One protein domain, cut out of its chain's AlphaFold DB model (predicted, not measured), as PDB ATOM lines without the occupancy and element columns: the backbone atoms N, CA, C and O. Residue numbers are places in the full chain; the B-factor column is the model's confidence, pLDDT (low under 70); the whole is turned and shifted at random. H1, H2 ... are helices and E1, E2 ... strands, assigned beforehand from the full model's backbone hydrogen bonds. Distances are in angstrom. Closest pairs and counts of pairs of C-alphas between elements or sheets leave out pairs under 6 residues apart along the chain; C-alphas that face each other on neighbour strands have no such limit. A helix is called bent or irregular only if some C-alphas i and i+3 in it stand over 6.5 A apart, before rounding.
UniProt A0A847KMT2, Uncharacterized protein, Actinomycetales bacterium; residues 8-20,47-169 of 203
ATOM      1  N   ARG A   8     135.251 166.193  90.658       58.47
ATOM      2  CA  ARG A   8     135.656 165.590  91.940       58.47
ATOM      3  C   ARG A   8     134.550 165.621  92.990       58.47
ATOM      4  O   ARG A   8     134.434 164.666  93.759       58.47
ATOM      5  N   ASP A   9     133.728 166.667  92.994       59.31
ATOM      6  CA  ASP A   9     132.530 166.721  93.833       59.31
ATOM      7  C   ASP A   9     131.507 165.701  93.337       59.31
ATOM      8  O   ASP A   9     130.946 164.965  94.147       59.31
ATOM      9  N   LEU A  10     131.396 165.526  92.013       59.97
ATOM     10  CA  LEU A  10     130.601 164.457  91.411       59.97
ATOM     11  C   LEU A  10     131.064 163.069  91.882       59.97
ATOM     12  O   LEU A  10     130.231 162.277  92.292       59.97
ATOM     13  N   ARG A  11     132.377 162.779  91.914       62.25
ATOM     14  CA  ARG A  11     132.902 161.480  92.399       62.25
ATOM     15  C   ARG A  11     132.683 161.247  93.893       62.25
ATOM     16  O   ARG A  11     132.500 160.102  94.302       62.25
ATOM     17  N   ARG A  12     132.718 162.294  94.724       66.88
ATOM     18  CA  ARG A  12     132.425 162.168  96.164       66.88
ATOM     19  C   ARG A  12     130.942 161.950  96.419       66.88
ATOM     20  O   ARG A  12     130.607 161.102  97.238       66.88
ATOM     21  N   VAL A  13     130.083 162.651  95.681       60.66
ATOM     22  CA  VAL A  13     128.639 162.391  95.674       60.66
ATOM     23  C   VAL A  13     128.373 160.976  95.162       60.66
ATOM     24  O   VAL A  13     127.638 160.246  95.811       60.66
ATOM     25  N   LEU A  14     129.058 160.529  94.102       61.69
ATOM     26  CA  LEU A  14     128.944 159.164  93.579       61.69
ATOM     27  C   LEU A  14     129.363 158.111  94.607       61.69
ATOM     28  O   LEU A  14     128.670 157.120  94.755       61.69
ATOM     29  N   ARG A  15     130.466 158.306  95.345       67.25
ATOM     30  CA  ARG A  15     130.887 157.359  96.399       67.25
ATOM     31  C   ARG A  15     129.954 157.356  97.602       67.25
ATOM     32  O   ARG A  15     129.758 156.304  98.193       67.25
ATOM     33  N   ALA A  16     129.393 158.506  97.965       63.41
ATOM     34  CA  ALA A  16     128.400 158.589  99.030       63.41
ATOM     35  C   ALA A  16     127.049 157.985  98.603       63.41
ATOM     36  O   ALA A  16     126.338 157.431  99.435       63.41
ATOM     37  N   ALA A  17     126.725 158.048  97.308       55.38
ATOM     38  CA  ALA A  17     125.525 157.467  96.711       55.38
ATOM     39  C   ALA A  17     125.708 156.009  96.243       55.38
ATOM     40  O   ALA A  17     124.722 155.327  95.987       55.38
ATOM     41  N   ALA A  18     126.941 155.500  96.157       62.69
ATOM     42  CA  ALA A  18     127.236 154.134  95.726       62.69
ATOM     43  C   ALA A  18     126.626 153.050  96.638       62.69
ATOM     44  O   ALA A  18     126.029 152.127  96.089       62.69
ATOM     45  N   PRO A  19     126.696 153.136  97.985       61.69
ATOM     46  CA  PRO A  19     126.037 152.153  98.843       61.69
ATOM     47  C   PRO A  19     124.512 152.072  98.634       61.69
ATOM     48  O   PRO A  19     124.022 150.963  98.429       61.69
ATOM     49  N   PRO A  20     123.738 153.182  98.617       57.78
ATOM     50  CA  PRO A  20     122.300 153.088  98.369       57.78
ATOM     51  C   PRO A  20     121.964 152.673  96.931       57.78
ATOM     52  O   PRO A  20     120.991 151.955  96.743       57.78
ATOM     53  N   ARG A  47     107.936 148.937  95.869       72.81
ATOM     54  CA  ARG A  47     108.653 149.712  94.836       72.81
ATOM     55  C   ARG A  47     108.432 151.211  94.986       72.81
ATOM     56  O   ARG A  47     109.368 151.997  94.815       72.81
ATOM     57  N   LEU A  48     107.211 151.613  95.340       74.81
ATOM     58  CA  LEU A  48     106.904 153.011  95.638       74.81
ATOM     59  C   LEU A  48     107.677 153.467  96.880       74.81
ATOM     60  O   LEU A  48     108.391 154.465  96.809       74.81
ATOM     61  N   VAL A  49     107.627 152.702  97.977       75.06
ATOM     62  CA  VAL A  49     108.372 153.010  99.209       75.06
ATOM     63  C   VAL A  49     109.878 153.089  98.947       75.06
ATOM     64  O   VAL A  49     110.515 154.044  99.392       75.06
ATOM     65  N   ALA A  50     110.449 152.154  98.182       77.38
ATOM     66  CA  ALA A  50     111.869 152.174  97.829       77.38
ATOM     67  C   ALA A  50     112.253 153.430  97.028       77.38
ATOM     68  O   ALA A  50     113.262 154.070  97.325       77.38
ATOM     69  N   THR A  51     111.424 153.824  96.058       77.06
ATOM     70  CA  THR A  51     111.655 155.018  95.231       77.06
ATOM     71  C   THR A  51     111.552 156.302  96.054       77.06
ATOM     72  O   THR A  51     112.412 157.177  95.941       77.06
ATOM     73  N   PHE A  52     110.549 156.410  96.930       75.88
ATOM     74  CA  PHE A  52     110.407 157.546  97.845       75.88
ATOM     75  C   PHE A  52     111.575 157.638  98.821       75.88
ATOM     76  O   PHE A  52     112.115 158.725  99.024       75.88
ATOM     77  N   LEU A  53     112.005 156.511  99.389       80.44
ATOM     78  CA  LEU A  53     113.136 156.472 100.306       80.44
ATOM     79  C   LEU A  53     114.438 156.876  99.599       80.44
ATOM     80  O   LEU A  53     115.201 157.674 100.139       80.44
ATOM     81  N   ALA A  54     114.665 156.391  98.375       76.50
ATOM     82  CA  ALA A  54     115.813 156.782  97.560       76.50
ATOM     83  C   ALA A  54     115.787 158.279  97.209       76.50
ATOM     84  O   ALA A  54     116.796 158.967  97.371       76.50
ATOM     85  N   GLY A  55     114.630 158.805  96.793       74.88
ATOM     86  CA  GLY A  55     114.439 160.230  96.524       74.88
ATOM     87  C   GLY A  55     114.679 161.096  97.762       74.88
ATOM     88  O   GLY A  55     115.421 162.075  97.696       74.88
ATOM     89  N   PHE A  56     114.130 160.698  98.912       80.06
ATOM     90  CA  PHE A  56     114.345 161.370 100.194       80.06
ATOM     91  C   PHE A  56     115.827 161.395 100.581       80.06
ATOM     92  O   PHE A  56     116.358 162.451 100.931       80.06
ATOM     93  N   TRP A  57     116.525 160.264 100.451       84.19
ATOM     94  CA  TRP A  57     117.962 160.185 100.713       84.19
ATOM     95  C   TRP A  57     118.784 161.068  99.782       84.19
ATOM     96  O   TRP A  57     119.719 161.726 100.237       84.19
ATOM     97  N   LEU A  58     118.432 161.119  98.495       82.94
ATOM     98  CA  LEU A  58     119.116 161.968  97.527       82.94
ATOM     99  C   LEU A  58     118.946 163.453  97.878       82.94
ATOM    100  O   LEU A  58     119.933 164.188  97.919       82.94
ATOM    101  N   VAL A  59     117.727 163.879  98.221       76.81
ATOM    102  CA  VAL A  59     117.447 165.252  98.674       76.81
ATOM    103  C   VAL A  59     118.200 165.569  99.969       76.81
ATOM    104  O   VAL A  59     118.840 166.618 100.062       76.81
ATOM    105  N   ALA A  60     118.201 164.655 100.943       77.06
ATOM    106  CA  ALA A  60     118.932 164.827 102.195       77.06
ATOM    107  C   ALA A  60     120.449 164.944 101.963       77.06
ATOM    108  O   ALA A  60     121.096 165.834 102.519       77.06
ATOM    109  N   ALA A  61     121.025 164.101 101.103       79.50
ATOM    110  CA  ALA A  61     122.448 164.127 100.779       79.50
ATOM    111  C   ALA A  61     122.856 165.433 100.079       79.50
ATOM    112  O   ALA A  61     123.865 166.042 100.449       79.50
ATOM    113  N   VAL A  62     122.056 165.898  99.113       78.00
ATOM    114  CA  VAL A  62     122.267 167.189  98.441       78.00
ATOM    115  C   VAL A  62     122.140 168.338  99.440       78.00
ATOM    116  O   VAL A  62     123.015 169.204  99.487       78.00
ATOM    117  N   GLY A  63     121.115 168.319 100.296       76.56
ATOM    118  CA  GLY A  63     120.914 169.326 101.337       76.56
ATOM    119  C   GLY A  63     122.103 169.421 102.296       76.56
ATOM    120  O   GLY A  63     122.628 170.508 102.534       76.56
ATOM    121  N   VAL A  64     122.606 168.280 102.775       81.56
ATOM    122  CA  VAL A  64     123.798 168.224 103.635       81.56
ATOM    123  C   VAL A  64     125.039 168.737 102.903       81.56
ATOM    124  O   VAL A  64     125.851 169.441 103.507       81.56
ATOM    125  N   ALA A  65     125.206 168.423 101.618       79.06
ATOM    126  CA  ALA A  65     126.338 168.903 100.830       79.06
ATOM    127  C   ALA A  65     126.320 170.432 100.667       79.06
ATOM    128  O   ALA A  65     127.342 171.081 100.909       79.06
ATOM    129  N   VAL A  66     125.161 171.012 100.333       79.56
ATOM    130  CA  VAL A  66     124.980 172.468 100.200       79.56
ATOM    131  C   VAL A  66     125.200 173.164 101.541       79.56
ATOM    132  O   VAL A  66     125.979 174.115 101.619       79.56
ATOM    133  N   TYR A  67     124.596 172.647 102.614       78.56
ATOM    134  CA  TYR A  67     124.767 173.193 103.959       78.56
ATOM    135  C   TYR A  67     126.236 173.170 104.404       78.56
ATOM    136  O   TYR A  67     126.757 174.163 104.912       78.56
ATOM    137  N   ARG A  68     126.953 172.063 104.160       80.12
ATOM    138  CA  ARG A  68     128.391 171.961 104.462       80.12
ATOM    139  C   ARG A  68     129.220 172.948 103.646       80.12
ATOM    140  O   ARG A  68     130.141 173.539 104.198       80.12
ATOM    141  N   ALA A  69     128.901 173.151 102.368       79.88
ATOM    142  CA  ALA A  69     129.608 174.110 101.522       79.88
ATOM    143  C   ALA A  69     129.425 175.555 102.015       79.88
ATOM    144  O   ALA A  69     130.407 176.290 102.117       79.88
ATOM    145  N   GLN A  70     128.197 175.936 102.382       84.75
ATOM    146  CA  GLN A  70     127.911 177.250 102.966       84.75
ATOM    147  C   GLN A  70     128.611 177.433 104.314       84.75
ATOM    148  O   GLN A  70     129.252 178.455 104.551       84.75
ATOM    149  N   ARG A  71     128.555 176.418 105.185       86.44
ATOM    150  CA  ARG A  71     129.240 176.444 106.481       86.44
ATOM    151  C   ARG A  71     130.756 176.586 106.329       86.44
ATOM    152  O   ARG A  71     131.347 177.403 107.028       86.44
ATOM    153  N   ASP A  72     131.373 175.826 105.425       88.62
ATOM    154  CA  ASP A  72     132.812 175.906 105.138       88.62
ATOM    155  C   ASP A  72     133.189 177.318 104.615       88.62
ATOM    156  O   ASP A  72     134.210 177.872 105.023       88.62
ATOM    157  N   ALA A  73     132.349 177.942 103.774       84.62
ATOM    158  CA  ALA A  73     132.572 179.303 103.268       84.62
ATOM    159  C   ALA A  73     132.469 180.377 104.369       84.62
ATOM    160  O   ALA A  73     133.350 181.229 104.489       84.62
ATOM    161  N   HIS A  74     131.441 180.316 105.221       89.44
ATOM    162  CA  HIS A  74     131.306 181.235 106.358       89.44
ATOM    163  C   HIS A  74     132.439 181.073 107.375       89.44
ATOM    164  O   HIS A  74     132.948 182.062 107.908       89.44
ATOM    165  N   ALA A  75     132.861 179.834 107.631       88.75
ATOM    166  CA  ALA A  75     133.996 179.541 108.494       88.75
ATOM    167  C   ALA A  75     135.290 180.176 107.965       88.75
ATOM    168  O   ALA A  75     136.042 180.778 108.729       88.75
ATOM    169  N   HIS A  76     135.518 180.089 106.652       90.50
ATOM    170  CA  HIS A  76     136.654 180.721 105.986       90.50
ATOM    171  C   HIS A  76     136.636 182.243 106.105       90.50
ATOM    172  O   HIS A  76     137.657 182.846 106.429       90.50
ATOM    173  N   GLN A  77     135.472 182.866 105.900       91.88
ATOM    174  CA  GLN A  77     135.322 184.311 106.056       91.88
ATOM    175  C   GLN A  77     135.653 184.758 107.485       91.88
ATOM    176  O   GLN A  77     136.473 185.655 107.664       91.88
ATOM    177  N   ARG A  78     135.101 184.094 108.508       92.00
ATOM    178  CA  ARG A  78     135.415 184.423 109.909       92.00
ATOM    179  C   ARG A  78     136.885 184.206 110.251       92.00
ATOM    180  O   ARG A  78     137.464 184.993 110.993       92.00
ATOM    181  N   LEU A  79     137.497 183.148 109.718       91.38
ATOM    182  CA  LEU A  79     138.921 182.890 109.916       91.38
ATOM    183  C   LEU A  79     139.781 184.006 109.305       91.38
ATOM    184  O   LEU A  79     140.754 184.425 109.931       91.38
ATOM    185  N   ARG A  80     139.413 184.507 108.118       92.06
ATOM    186  CA  ARG A  80     140.057 185.673 107.494       92.06
ATOM    187  C   ARG A  80     139.878 186.927 108.337       92.06
ATOM    188  O   ARG A  80     140.874 187.531 108.698       92.06
ATOM    189  N   GLU A  81     138.654 187.242 108.754       92.62
ATOM    190  CA  GLU A  81     138.376 188.411 109.597       92.62
ATOM    191  C   GLU A  81     139.188 188.398 110.903       92.62
ATOM    192  O   GLU A  81     139.731 189.425 111.309       92.62
ATOM    193  N   LEU A  82     139.320 187.239 111.560       91.06
ATOM    194  CA  LEU A  82     140.164 187.117 112.751       91.06
ATOM    195  C   LEU A  82     141.650 187.279 112.437       91.06
ATOM    196  O   LEU A  82     142.364 187.893 113.227       91.06
ATOM    197  N   ARG A  83     142.122 186.741 111.308       91.19
ATOM    198  CA  ARG A  83     143.513 186.893 110.867       91.19
ATOM    199  C   ARG A  83     143.832 188.350 110.541       91.19
ATOM    200  O   ARG A  83     144.880 188.827 110.955       91.19
ATOM    201  N   ASP A  84     142.926 189.046 109.867       92.81
ATOM    202  CA  ASP A  84     143.079 190.454 109.502       92.81
ATOM    203  C   ASP A  84     143.104 191.329 110.759       92.81
ATOM    204  O   ASP A  84     143.993 192.160 110.928       92.81
ATOM    205  N   ARG A  85     142.202 191.078 111.718       92.50
ATOM    206  CA  ARG A  85     142.232 191.769 113.018       92.50
ATOM    207  C   ARG A  85     143.490 191.452 113.823       92.50
ATOM    208  O   ARG A  85     144.010 192.336 114.490       92.50
ATOM    209  N   ALA A  86     144.012 190.229 113.744       91.62
ATOM    210  CA  ALA A  86     145.244 189.851 114.433       91.62
ATOM    211  C   ALA A  86     146.493 190.590 113.923       91.62
ATOM    212  O   ALA A  86     147.508 190.568 114.611       91.62
ATOM    213  N   GLN A  87     146.435 191.236 112.752       91.19
ATOM    214  CA  GLN A  87     147.522 192.086 112.252       91.19
ATOM    215  C   GLN A  87     147.540 193.474 112.906       91.19
ATOM    216  O   GLN A  87     148.524 194.201 112.769       91.19
ATOM    217  N   ALA A  88     146.474 193.864 113.612       91.50
ATOM    218  CA  ALA A  88     146.430 195.147 114.293       91.50
ATOM    219  C   ALA A  88     147.407 195.180 115.490       91.50
ATOM    220  O   ALA A  88     147.567 194.173 116.191       91.50
ATOM    221  N   PRO A  89     148.034 196.335 115.784       89.44
ATOM    222  CA  PRO A  89     148.934 196.474 116.924       89.44
ATOM    223  C   PRO A  89     148.250 196.100 118.245       89.44
ATOM    224  O   PRO A  89     147.118 196.503 118.507       89.44
ATOM    225  N   GLY A  90     148.943 195.328 119.085       90.19
ATOM    226  CA  GLY A  90     148.410 194.869 120.371       90.19
ATOM    227  C   GLY A  90     147.364 193.754 120.265       90.19
ATOM    228  O   GLY A  90     146.796 193.369 121.288       90.19
ATOM    229  N   MET A  91     147.112 193.213 119.068       94.00
ATOM    230  CA  MET A  91     146.292 192.021 118.880       94.00
ATOM    231  C   MET A  91     147.158 190.785 118.633       94.00
ATOM    232  O   MET A  91     148.229 190.854 118.039       94.00
ATOM    233  N   ALA A  92     146.691 189.636 119.108       93.19
ATOM    234  CA  ALA A  92     147.352 188.360 118.892       93.19
ATOM    235  C   ALA A  92     146.316 187.259 118.689       93.19
ATOM    236  O   ALA A  92     145.412 187.080 119.505       93.19
ATOM    237  N   LEU A  93     146.472 186.485 117.618       94.56
ATOM    238  CA  LEU A  93     145.732 185.242 117.449       94.56
ATOM    239  C   LEU A  93     146.477 184.126 118.178       94.56
ATOM    240  O   LEU A  93     147.658 183.884 117.910       94.56
ATOM    241  N   VAL A  94     145.789 183.435 119.079       94.56
ATOM    242  CA  VAL A  94     146.359 182.316 119.829       94.56
ATOM    243  C   VAL A  94     145.552 181.046 119.645       94.56
ATOM    244  O   VAL A  94     144.333 181.081 119.505       94.56
ATOM    245  N   HIS A  95     146.235 179.912 119.687       95.06
ATOM    246  CA  HIS A  95     145.643 178.585 119.717       95.06
ATOM    247  C   HIS A  95     145.680 178.036 121.147       95.06
ATOM    248  O   HIS A  95     146.752 177.941 121.749       95.06
ATOM    249  N   VAL A  96     144.520 177.674 121.691       94.25
ATOM    250  CA  VAL A  96     144.370 177.096 123.032       94.25
ATOM    251  C   VAL A  96     144.767 175.625 122.979       94.25
ATOM    252  O   VAL A  96     143.990 174.775 122.553       94.25
ATOM    253  N   GLN A  97     145.985 175.307 123.411       94.56
ATOM    254  CA  GLN A  97     146.516 173.949 123.318       94.56
ATOM    255  C   GLN A  97     146.037 173.062 124.467       94.56
ATOM    256  O   GLN A  97     145.716 171.892 124.268       94.56
ATOM    257  N   THR A  98     146.031 173.591 125.689       94.38
ATOM    258  CA  THR A  98     145.671 172.822 126.885       94.38
ATOM    259  C   THR A  98     145.120 173.754 127.954       94.38
ATOM    260  O   THR A  98     145.691 174.816 128.207       94.38
ATOM    261  N   MET A  99     144.025 173.352 128.597       93.69
ATOM    262  CA  MET A  99     143.507 174.022 129.789       93.69
ATOM    263  C   MET A  99     144.289 173.527 131.011       93.69
ATOM    264  O   MET A  99     144.408 172.321 131.210       93.69
ATOM    265  N   VAL A 100     144.837 174.444 131.810       94.69
ATOM    266  CA  VAL A 100     145.530 174.103 133.064       94.69
ATOM    267  C   VAL A 100     144.520 174.025 134.206       94.69
ATOM    268  O   VAL A 100     144.511 173.051 134.948       94.69
ATOM    269  N   TRP A 101     143.672 175.045 134.333       93.06
ATOM    270  CA  TRP A 101     142.545 175.085 135.264       93.06
ATOM    271  C   TRP A 101     141.549 176.168 134.835       93.06
ATOM    272  O   TRP A 101     141.895 177.070 134.065       93.06
ATOM    273  N   SER A 102     140.317 176.087 135.331       93.25
ATOM    274  CA  SER A 102     139.244 177.038 135.040       93.25
ATOM    275  C   SER A 102     138.496 177.450 136.307       93.25
ATOM    276  O   SER A 102     138.507 176.754 137.322       93.25
ATOM    277  N   SER A 103     137.868 178.620 136.248       93.00
ATOM    278  CA  SER A 103     137.001 179.186 137.280       93.00
ATOM    279  C   SER A 103     135.891 180.012 136.626       93.00
ATOM    280  O   SER A 103     135.926 180.264 135.422       93.00
ATOM    281  N   SER A 104     134.940 180.507 137.416       91.50
ATOM    282  CA  SER A 104     133.920 181.445 136.927       91.50
ATOM    283  C   SER A 104     134.495 182.780 136.435       91.50
ATOM    284  O   SER A 104     133.863 183.445 135.623       91.50
ATOM    285  N   ALA A 105     135.688 183.168 136.897       89.31
ATOM    286  CA  ALA A 105     136.346 184.420 136.518       89.31
ATOM    287  C   ALA A 105     137.195 184.312 135.238       89.31
ATOM    288  O   ALA A 105     137.760 185.309 134.790       89.31
ATOM    289  N   GLY A 106     137.350 183.105 134.692       92.62
ATOM    290  CA  GLY A 106     138.226 182.840 133.560       92.62
ATOM    291  C   GLY A 106     138.972 181.522 133.695       92.62
ATOM    292  O   GLY A 106     138.724 180.716 134.595       92.62
ATOM    293  N   GLN A 107     139.907 181.301 132.783       94.31
ATOM    294  CA  GLN A 107     140.673 180.070 132.695       94.31
ATOM    295  C   GLN A 107     142.145 180.337 132.426       94.31
ATOM    296  O   GLN A 107     142.526 181.241 131.685       94.31
ATOM    297  N   HIS A 108     142.986 179.493 133.001       94.38
ATOM    298  CA  HIS A 108     144.410 179.513 132.758       94.38
ATOM    299  C   HIS A 108     144.744 178.446 131.719       94.38
ATOM    300  O   HIS A 108     144.552 177.250 131.954       94.38
ATOM    301  N   ALA A 109     145.251 178.865 130.564       95.06
ATOM    302  CA  ALA A 109     145.519 177.970 129.446       95.06
ATOM    303  C   ALA A 109     146.957 178.105 128.943       95.06
ATOM    304  O   ALA A 109     147.567 179.175 128.992       95.06
ATOM    305  N   VAL A 110     147.497 176.999 128.436       95.75
ATOM    306  CA  VAL A 110     148.686 177.019 127.587       95.75
ATOM    307  C   VAL A 110     148.219 177.367 126.186       95.75
ATOM    308  O   VAL A 110     147.463 176.616 125.563       95.75
ATOM    309  N   VAL A 111     148.662 178.522 125.710       95.56
ATOM    310  CA  VAL A 111     148.310 179.047 124.400       95.56
ATOM    311  C   VAL A 111     149.553 179.165 123.529       95.56
ATOM    312  O   VAL A 111     150.665 179.366 124.021       95.56
ATOM    313  N   VAL A 112     149.365 179.019 122.224       95.94
ATOM    314  CA  VAL A 112     150.418 179.187 121.221       95.94
ATOM    315  C   VAL A 112     150.066 180.392 120.372       95.94
ATOM    316  O   VAL A 112     148.993 180.416 119.773       95.94
ATOM    317  N   ASN A 113     150.939 181.389 120.302       94.25
ATOM    318  CA  ASN A 113     150.750 182.488 119.362       94.25
ATOM    319  C   ASN A 113     150.901 181.956 117.935       94.25
ATOM    320  O   ASN A 113     151.906 181.335 117.601       94.25
ATOM    321  N   VAL A 114     149.883 182.178 117.106       92.00
ATOM    322  CA  VAL A 114     149.820 181.617 115.751       92.00
ATOM    323  C   VAL A 114     150.858 182.255 114.823       92.00
ATOM    324  O   VAL A 114     151.349 181.585 113.922       92.00
ATOM    325  N   ALA A 115     151.211 183.523 115.045       90.19
ATOM    326  CA  ALA A 115     152.179 184.241 114.219       90.19
ATOM    327  C   ALA A 115     153.630 183.893 114.579       90.19
ATOM    328  O   ALA A 115     154.450 183.701 113.688       90.19
ATOM    329  N   SER A 116     153.952 183.799 115.872       90.50
ATOM    330  CA  SER A 116     155.329 183.551 116.331       90.50
ATOM    331  C   SER A 116     155.632 182.092 116.673       90.50
ATOM    332  O   SER A 116     156.791 181.722 116.820       90.50
ATOM    333  N   GLY A 117     154.611 181.254 116.858       92.88
ATOM    334  CA  GLY A 117     154.765 179.874 117.321       92.88
ATOM    335  C   GLY A 117     155.158 179.742 118.798       92.88
ATOM    336  O   GLY A 117     155.256 178.624 119.309       92.88
ATOM    337  N   HIS A 118     155.364 180.853 119.513       94.44
ATOM    338  CA  HIS A 118     155.735 180.816 120.923       94.44
ATOM    339  C   HIS A 118     154.586 180.316 121.790       94.44
ATOM    340  O   HIS A 118     153.434 180.733 121.645       94.44
ATOM    341  N   ARG A 119     154.931 179.436 122.732       96.00
ATOM    342  CA  ARG A 119     154.007 178.903 123.729       96.00
ATOM    343  C   ARG A 119     154.149 179.683 125.020       96.00
ATOM    344  O   ARG A 119     155.261 179.864 125.509       96.00
ATOM    345  N   TYR A 120     153.033 180.086 125.599       94.50
ATOM    346  CA  TYR A 120     153.015 180.736 126.901       94.50
ATOM    347  C   TYR A 120     151.754 180.370 127.667       94.50
ATOM    348  O   TYR A 120     150.757 179.897 127.123       94.50
ATOM    349  N   ARG A 121     151.837 180.553 128.980       95.06
ATOM    350  CA  ARG A 121     150.712 180.399 129.892       95.06
ATOM    351  C   ARG A 121     150.023 181.744 130.015       95.06
ATOM    352  O   ARG A 121     150.688 182.743 130.275       95.06
ATOM    353  N   LEU A 122     148.716 181.762 129.797       93.62
ATOM    354  CA  LEU A 122     147.938 182.987 129.821       93.62
ATOM    355  C   LEU A 122     146.643 182.787 130.603       93.62
ATOM    356  O   LEU A 122     145.963 181.769 130.455       93.62
ATOM    357  N   TRP A 123     146.300 183.797 131.399       93.81
ATOM    358  CA  TRP A 123     144.964 183.953 131.952       93.81
ATOM    359  C   TRP A 123     144.019 184.511 130.886       93.81
ATOM    360  O   TRP A 123     144.217 185.616 130.380       93.81
ATOM    361  N   LEU A 124     142.997 183.739 130.544       92.38
ATOM    362  CA  LEU A 124     141.924 184.131 129.646       92.38
ATOM    363  C   LEU A 124     140.710 184.499 130.510       92.38
ATOM    364  O   LEU A 124     140.222 183.632 131.233       92.38
ATOM    365  N   PRO A 125     140.191 185.735 130.442       87.62
ATOM    366  CA  PRO A 125     139.043 186.153 131.260       87.62
ATOM    367  C   PRO A 125     137.737 185.423 130.901       87.62
ATOM    368  O   PRO A 125     136.756 185.493 131.631       87.62
ATOM    369  N   GLU A 126     137.711 184.716 129.775       82.56
ATOM    370  CA  GLU A 126     136.551 183.987 129.280       82.56
ATOM    371  C   GLU A 126     136.601 182.527 129.763       82.56
ATOM    372  O   GLU A 126     137.506 181.771 129.396       82.56
ATOM    373  N   ALA A 127     135.624 182.118 130.572       71.69
ATOM    374  CA  ALA A 127     135.632 180.841 131.293       71.69
ATOM    375  C   ALA A 127     135.373 179.587 130.425       71.69
ATOM    376  O   ALA A 127     135.376 178.471 130.948       71.69
ATOM    377  N   HIS A 128     135.143 179.735 129.114       82.50
ATOM    378  CA  HIS A 128     134.570 178.661 128.289       82.50
ATOM    379  C   HIS A 128     135.221 178.445 126.917       82.50
ATOM    380  O   HIS A 128     134.577 177.868 126.040       82.50
ATOM    381  N   LEU A 129     136.479 178.853 126.684       90.00
ATOM    382  CA  LEU A 129     137.107 178.455 125.412       90.00
ATOM    383  C   LEU A 129     137.447 176.961 125.423       90.00
ATOM    384  O   LEU A 129     138.202 176.524 126.295       90.00
ATOM    385  N   PRO A 130     136.959 176.187 124.438       91.31
ATOM    386  CA  PRO A 130     137.300 174.782 124.341       91.31
ATOM    387  C   PRO A 130     138.772 174.600 123.964       91.31
ATOM    388  O   PRO A 130     139.391 175.438 123.302       91.31
ATOM    389  N   ILE A 131     139.331 173.455 124.350       92.25
ATOM    390  CA  ILE A 131     140.654 173.029 123.889       92.25
ATOM    391  C   ILE A 131     140.634 172.926 122.354       92.25
ATOM    392  O   ILE A 131     139.679 172.418 121.767       92.25
ATOM    393  N   GLY A 132     141.680 173.429 121.702       92.19
ATOM    394  CA  GLY A 132     141.785 173.519 120.246       92.19
ATOM    395  C   GLY A 132     141.161 174.781 119.640       92.19
ATOM    396  O   GLY A 132     141.227 174.971 118.425       92.19
ATOM    397  N   ALA A 133     140.547 175.651 120.448       93.81
ATOM    398  CA  ALA A 133     140.010 176.913 119.958       93.81
ATOM    399  C   ALA A 133     141.119 177.879 119.522       93.81
ATOM    400  O   ALA A 133     142.217 177.906 120.080       93.81
ATOM    401  N   PHE A 134     140.787 178.729 118.559       94.19
ATOM    402  CA  PHE A 134     141.592 179.865 118.146       94.19
ATOM    403  C   PHE A 134     140.932 181.136 118.659       94.19
ATOM    404  O   PHE A 134     139.785 181.412 118.318       94.19
ATOM    405  N   ALA A 135     141.640 181.899 119.482       94.56
ATOM    406  CA  ALA A 135     141.130 183.091 120.139       94.56
ATOM    407  C   ALA A 135     141.902 184.323 119.680       94.56
ATOM    408  O   ALA A 135     143.132 184.312 119.646       94.56
ATOM    409  N   LEU A 136     141.181 185.391 119.354       95.44
ATOM    410  CA  LEU A 136     141.769 186.699 119.125       95.44
ATOM    411  C   LEU A 136     141.825 187.447 120.450       95.44
ATOM    412  O   LEU A 136     140.801 187.733 121.072       95.44
ATOM    413  N   LEU A 137     143.041 187.772 120.855       94.44
ATOM    414  CA  LEU A 137     143.338 188.497 122.071       94.44
ATOM    415  C   LEU A 137     143.707 189.931 121.729       94.44
ATOM    416  O   LEU A 137     144.431 190.166 120.767       94.44
ATOM    417  N   ALA A 138     143.252 190.871 122.546       93.75
ATOM    418  CA  ALA A 138     143.741 192.238 122.538       93.75
ATOM    419  C   ALA A 138     144.377 192.556 123.887       93.75
ATOM    420  O   ALA A 138     143.768 192.350 124.942       93.75
ATOM    421  N   GLN A 139     145.600 193.069 123.843       90.38
ATOM    422  CA  GLN A 139     146.271 193.604 125.010       90.38
ATOM    423  C   GLN A 139     145.706 194.994 125.306       90.38
ATOM    424  O   GLN A 139     145.703 195.881 124.455       90.38
ATOM    425  N   ARG A 140     145.198 195.173 126.520       88.44
ATOM    426  CA  ARG A 140     144.765 196.460 127.063       88.44
ATOM    427  C   ARG A 140     145.609 196.803 128.282       88.44
ATOM    428  O   ARG A 140     146.249 195.936 128.869       88.44
ATOM    429  N   GLU A 141     145.558 198.062 128.699       86.38
ATOM    430  CA  GLU A 141     146.322 198.584 129.846       86.38
ATOM    431  C   GLU A 141     146.137 197.763 131.133       86.38
ATOM    432  O   GLU A 141     147.049 197.670 131.947       86.38
ATOM    433  N   ARG A 142     144.965 197.138 131.311       78.94
ATOM    434  CA  ARG A 142     144.603 196.365 132.511       78.94
ATOM    435  C   ARG A 142     144.590 194.847 132.308       78.94
ATOM    436  O   ARG A 142     144.100 194.134 133.177       78.94
ATOM    437  N   GLY A 143     145.091 194.343 131.179       86.25
ATOM    438  CA  GLY A 143     145.175 192.904 130.919       86.25
ATOM    439  C   GLY A 143     144.768 192.502 129.506       86.25
ATOM    440  O   GLY A 143     144.706 193.320 128.591       86.25
ATOM    441  N   VAL A 144     144.506 191.211 129.323       90.12
ATOM    442  CA  VAL A 144     144.162 190.632 128.023       90.12
ATOM    443  C   VAL A 144     142.661 190.407 127.926       90.12
ATOM    444  O   VAL A 144     142.062 189.827 128.826       90.12
ATOM    445  N   VAL A 145     142.063 190.837 126.816       93.00
ATOM    446  CA  VAL A 145     140.641 190.636 126.517       93.00
ATOM    447  C   VAL A 145     140.500 189.704 125.320       93.00
ATOM    448  O   VAL A 145     141.213 189.855 124.327       93.00
ATOM    449  N   VAL A 146     139.565 188.759 125.402       93.25
ATOM    450  CA  VAL A 146     139.174 187.919 124.267       93.25
ATOM    451  C   VAL A 146     138.157 188.700 123.437       93.25
ATOM    452  O   VAL A 146     137.075 189.016 123.914       93.25
ATOM    453  N   LEU A 147     138.510 189.051 122.200       92.06
ATOM    454  CA  LEU A 147     137.608 189.773 121.290       92.06
ATOM    455  C   LEU A 147     136.713 188.834 120.476       92.06
ATOM    456  O   LEU A 147     135.691 189.251 119.937       92.06
ATOM    457  N   GLY A 148     137.121 187.575 120.341       92.25
ATOM    458  CA  GLY A 148     136.382 186.551 119.621       92.25
ATOM    459  C   GLY A 148     137.166 185.250 119.560       92.25
ATOM    460  O   GLY A 148     138.378 185.232 119.785       92.25
ATOM    461  N   TRP A 149     136.477 184.158 119.255       94.00
ATOM    462  CA  TRP A 149     137.099 182.847 119.124       94.00
ATOM    463  C   TRP A 149     136.384 181.978 118.086       94.00
ATOM    464  O   TRP A 149     135.225 182.215 117.740       94.00
ATOM    465  N   LEU A 150     137.099 180.978 117.578       93.94
ATOM    466  CA  LEU A 150     136.593 179.923 116.705       93.94
ATOM    467  C   LEU A 150     136.992 178.567 117.273       93.94
ATOM    468  O   LEU A 150     138.111 178.391 117.750       93.94
ATOM    469  N   ASP A 151     136.097 177.591 117.190       93.06
ATOM    470  CA  ASP A 151     136.423 176.207 117.515       93.06
ATOM    471  C   ASP A 151     137.345 175.576 116.454       93.06
ATOM    472  O   ASP A 151     137.377 175.992 115.289       93.06
ATOM    473  N   ALA A 152     138.058 174.518 116.848       90.31
ATOM    474  CA  ALA A 152     138.946 173.766 115.961       90.31
ATOM    475  C   ALA A 152     138.232 173.252 114.697       90.31
ATOM    476  O   ALA A 152     138.812 173.235 113.609       90.31
ATOM    477  N   GLY A 153     136.961 172.851 114.820       88.19
ATOM    478  CA  GLY A 153     136.157 172.339 113.713       88.19
ATOM    479  C   GLY A 153     135.857 173.408 112.665       88.19
ATOM    480  O   GLY A 153     135.945 173.135 111.465       88.19
ATOM    481  N   THR A 154     135.562 174.629 113.103       91.25
ATOM    482  CA  THR A 154     135.340 175.791 112.238       91.25
ATOM    483  C   THR A 154     136.637 176.247 111.575       91.25
ATOM    484  O   THR A 154     136.643 176.499 110.372       91.25
ATOM    485  N   VAL A 155     137.772 176.251 112.278       90.81
ATOM    486  CA  VAL A 155     139.071 176.543 111.639       90.81
ATOM    487  C   VAL A 155     139.425 175.486 110.586       90.81
ATOM    488  O   VAL A 155     139.797 175.824 109.460       90.81
ATOM    489  N   ALA A 156     139.212 174.202 110.889       90.00
ATOM    490  CA  ALA A 156     139.386 173.126 109.916       90.00
ATOM    491  C   ALA A 156     138.439 173.268 108.708       90.00
ATOM    492  O   ALA A 156     138.839 172.983 107.579       90.00
ATOM    493  N   ALA A 157     137.199 173.716 108.923       87.56
ATOM    494  CA  ALA A 157     136.243 174.019 107.859       87.56
ATOM    495  C   ALA A 157     136.729 175.148 106.943       87.56
ATOM    496  O   ALA A 157     136.727 174.978 105.721       87.56
ATOM    497  N   GLY A 158     137.240 176.236 107.525       87.81
ATOM    498  CA  GLY A 158     137.851 177.331 106.777       87.81
ATOM    499  C   GLY A 158     139.027 176.860 105.919       87.81
ATOM    500  O   GLY A 158     139.041 177.081 104.711       87.81
ATOM    501  N   HIS A 159     139.958 176.090 106.491       89.19
ATOM    502  CA  HIS A 159     141.085 175.543 105.729       89.19
ATOM    503  C   HIS A 159     140.667 174.562 104.627       89.19
ATOM    504  O   HIS A 159     141.299 174.518 103.570       89.19
ATOM    505  N   ARG A 160     139.605 173.768 104.824       87.25
ATOM    506  CA  ARG A 160     139.063 172.919 103.746       87.25
ATOM    507  C   ARG A 160     138.543 173.757 102.584       87.25
ATOM    508  O   ARG A 160     138.744 173.354 101.439       87.25
ATOM    509  N   HIS A 161     137.879 174.875 102.866       88.56
ATOM    510  CA  HIS A 161     137.424 175.804 101.835       88.56
ATOM    511  C   HIS A 161     138.613 176.444 101.112       88.56
ATOM    512  O   HIS A 161     138.687 176.370  99.888       88.56
ATOM    513  N   GLU A 162     139.583 176.963 101.868       87.31
ATOM    514  CA  GLU A 162     140.810 177.568 101.344       87.31
ATOM    515  C   GLU A 162     141.539 176.623 100.381       87.31
ATOM    516  O   GLU A 162     141.786 176.986  99.231       87.31
ATOM    517  N   ARG A 163     141.763 175.365 100.793       87.25
ATOM    518  CA  ARG A 163     142.373 174.330  99.944       87.25
ATOM    519  C   ARG A 163     141.574 174.059  98.672       87.25
ATOM    520  O   ARG A 163     142.180 173.883  97.624       87.25
ATOM    521  N   ARG A 164     140.236 174.026  98.732       83.25
ATOM    522  CA  ARG A 164     139.405 173.835  97.526       83.25
ATOM    523  C   ARG A 164     139.521 175.011  96.560       83.25
ATOM    524  O   ARG A 164     139.538 174.778  95.361       83.25
ATOM    525  N   THR A 165     139.598 176.239  97.072       82.94
ATOM    526  CA  THR A 165     139.716 177.448  96.241       82.94
ATOM    527  C   THR A 165     141.120 177.674  95.687       82.94
ATOM    528  O   THR A 165     141.257 178.205  94.594       82.94
ATOM    529  N   GLN A 166     142.158 177.279  96.428       81.69
ATOM    530  CA  GLN A 166     143.557 177.406  96.009       81.69
ATOM    531  C   GLN A 166     144.010 176.262  95.112       81.69
ATOM    532  O   GLN A 166     145.027 176.393  94.441       81.69
ATOM    533  N   GLN A 167     143.297 175.135  95.108       72.81
ATOM    534  CA  GLN A 167     143.603 174.063  94.184       72.81
ATOM    535  C   GLN A 167     143.288 174.567  92.770       72.81
ATOM    536  O   GLN A 167     142.110 174.794  92.476       72.81
ATOM    537  N   PRO A 168     144.302 174.762  91.901       65.50
ATOM    538  CA  PRO A 168     144.047 175.142  90.522       65.50
ATOM    539  C   PRO A 168     143.086 174.114  89.916       65.50
ATOM    540  O   PRO A 168     143.127 172.939  90.325       65.50
ATOM    541  N   PRO A 169     142.188 174.530  88.998       62.91
ATOM    542  CA  PRO A 169     141.365 173.576  88.274       62.91
ATOM    543  C   PRO A 169     142.320 172.510  87.760       62.91
ATOM    544  O   PRO A 169     143.316 172.840  87.121       62.91
TER     545      PRO A 169
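AT A GLANCE: This is residues 8 to 20 and 47 to 169 of the 203 residues of an uncharacterized protein of Actinomycetales bacterium (UniProt A0A847KMT2). A five-stranded antiparallel sheet, E3 E2 E1 E4 E5, folded back on itself, makes a head at one end of the long helix H2, which makes most of the length. H3 crosses H2 near the head, and short H1 is near H2 toward its other end. The printed part has 136 residues, in the order H1 H2 E1 E2 E3 E4 E5 H3, of mixed class. It is loose, with a radius of gyration of the C-alphas of 20.4 A, spanning 69 by 38 by 19 A.

IN THESE COORDINATES: The strands are E1, residues 91 to 103, 24.3 A long, E2, residues 106 to 113, E3, residues 119 to 124, E4, residues 134 to 140, and E5, residues 143 to 150. H2, residues 47 to 86, runs 57.7 A from C-alpha 47 at (108.653, 149.712, 94.836) to C-alpha 86 at (145.244, 189.851, 114.433). H3 is residues 152 to 166, 20.8 A. H1, residues 8 to 20, is only just irregular, with C-alphas 16 and 19 6.9 A apart.

HOW THE PARTS SIT: In this folded sheet, bent into two leaves, E3 and E2 face E4 and E5, with E1 as hinge, bending by 97 degrees at residue 100. E1 E2 E3 form a meander, successive antiparallel neighbours; with E4 beside E1 they make a Greek key. Among the backbone pairs within hydrogen-bond range are N 122 and O 109, 2.9 A, between E3 and E2, N 108 and O 101, 2.9 A, between E2 and E1, N 94 and O 135, 2.9 A, between E1 and E4, and N 136 and O 148, 2.8 A, between E4 and E5. H2 only grazes the sheet with residues 75 to 86, closest at the C-alphas of Ala 86 and Ala 92, 5.2 A. With residues 71 to 79 alone H2 touches H3, about perpendicular at 87 degrees, closest at the C-alphas of His 76 and Gly 158, 3.7 A. H3 only grazes the sheet. H1 is close to but not clearly touching H2, the C-alphas of Pro 20 and Ala 54 being 7.5 A apart. Every O i to N i+4 pair is within hydrogen-bond range in H2 and H3, and 7 of 9 in H1.

THE WHOLE: The C-alphas of Arg 47 and Glu 141, the farthest apart, are 70.9 A apart. Residues 21 to 46 are not printed, with 14.5 A between C-alphas 20 and 47. Of the links printed whole, none is long. Residues 8 to 20 and 168 to 169 are under 70 in pLDDT.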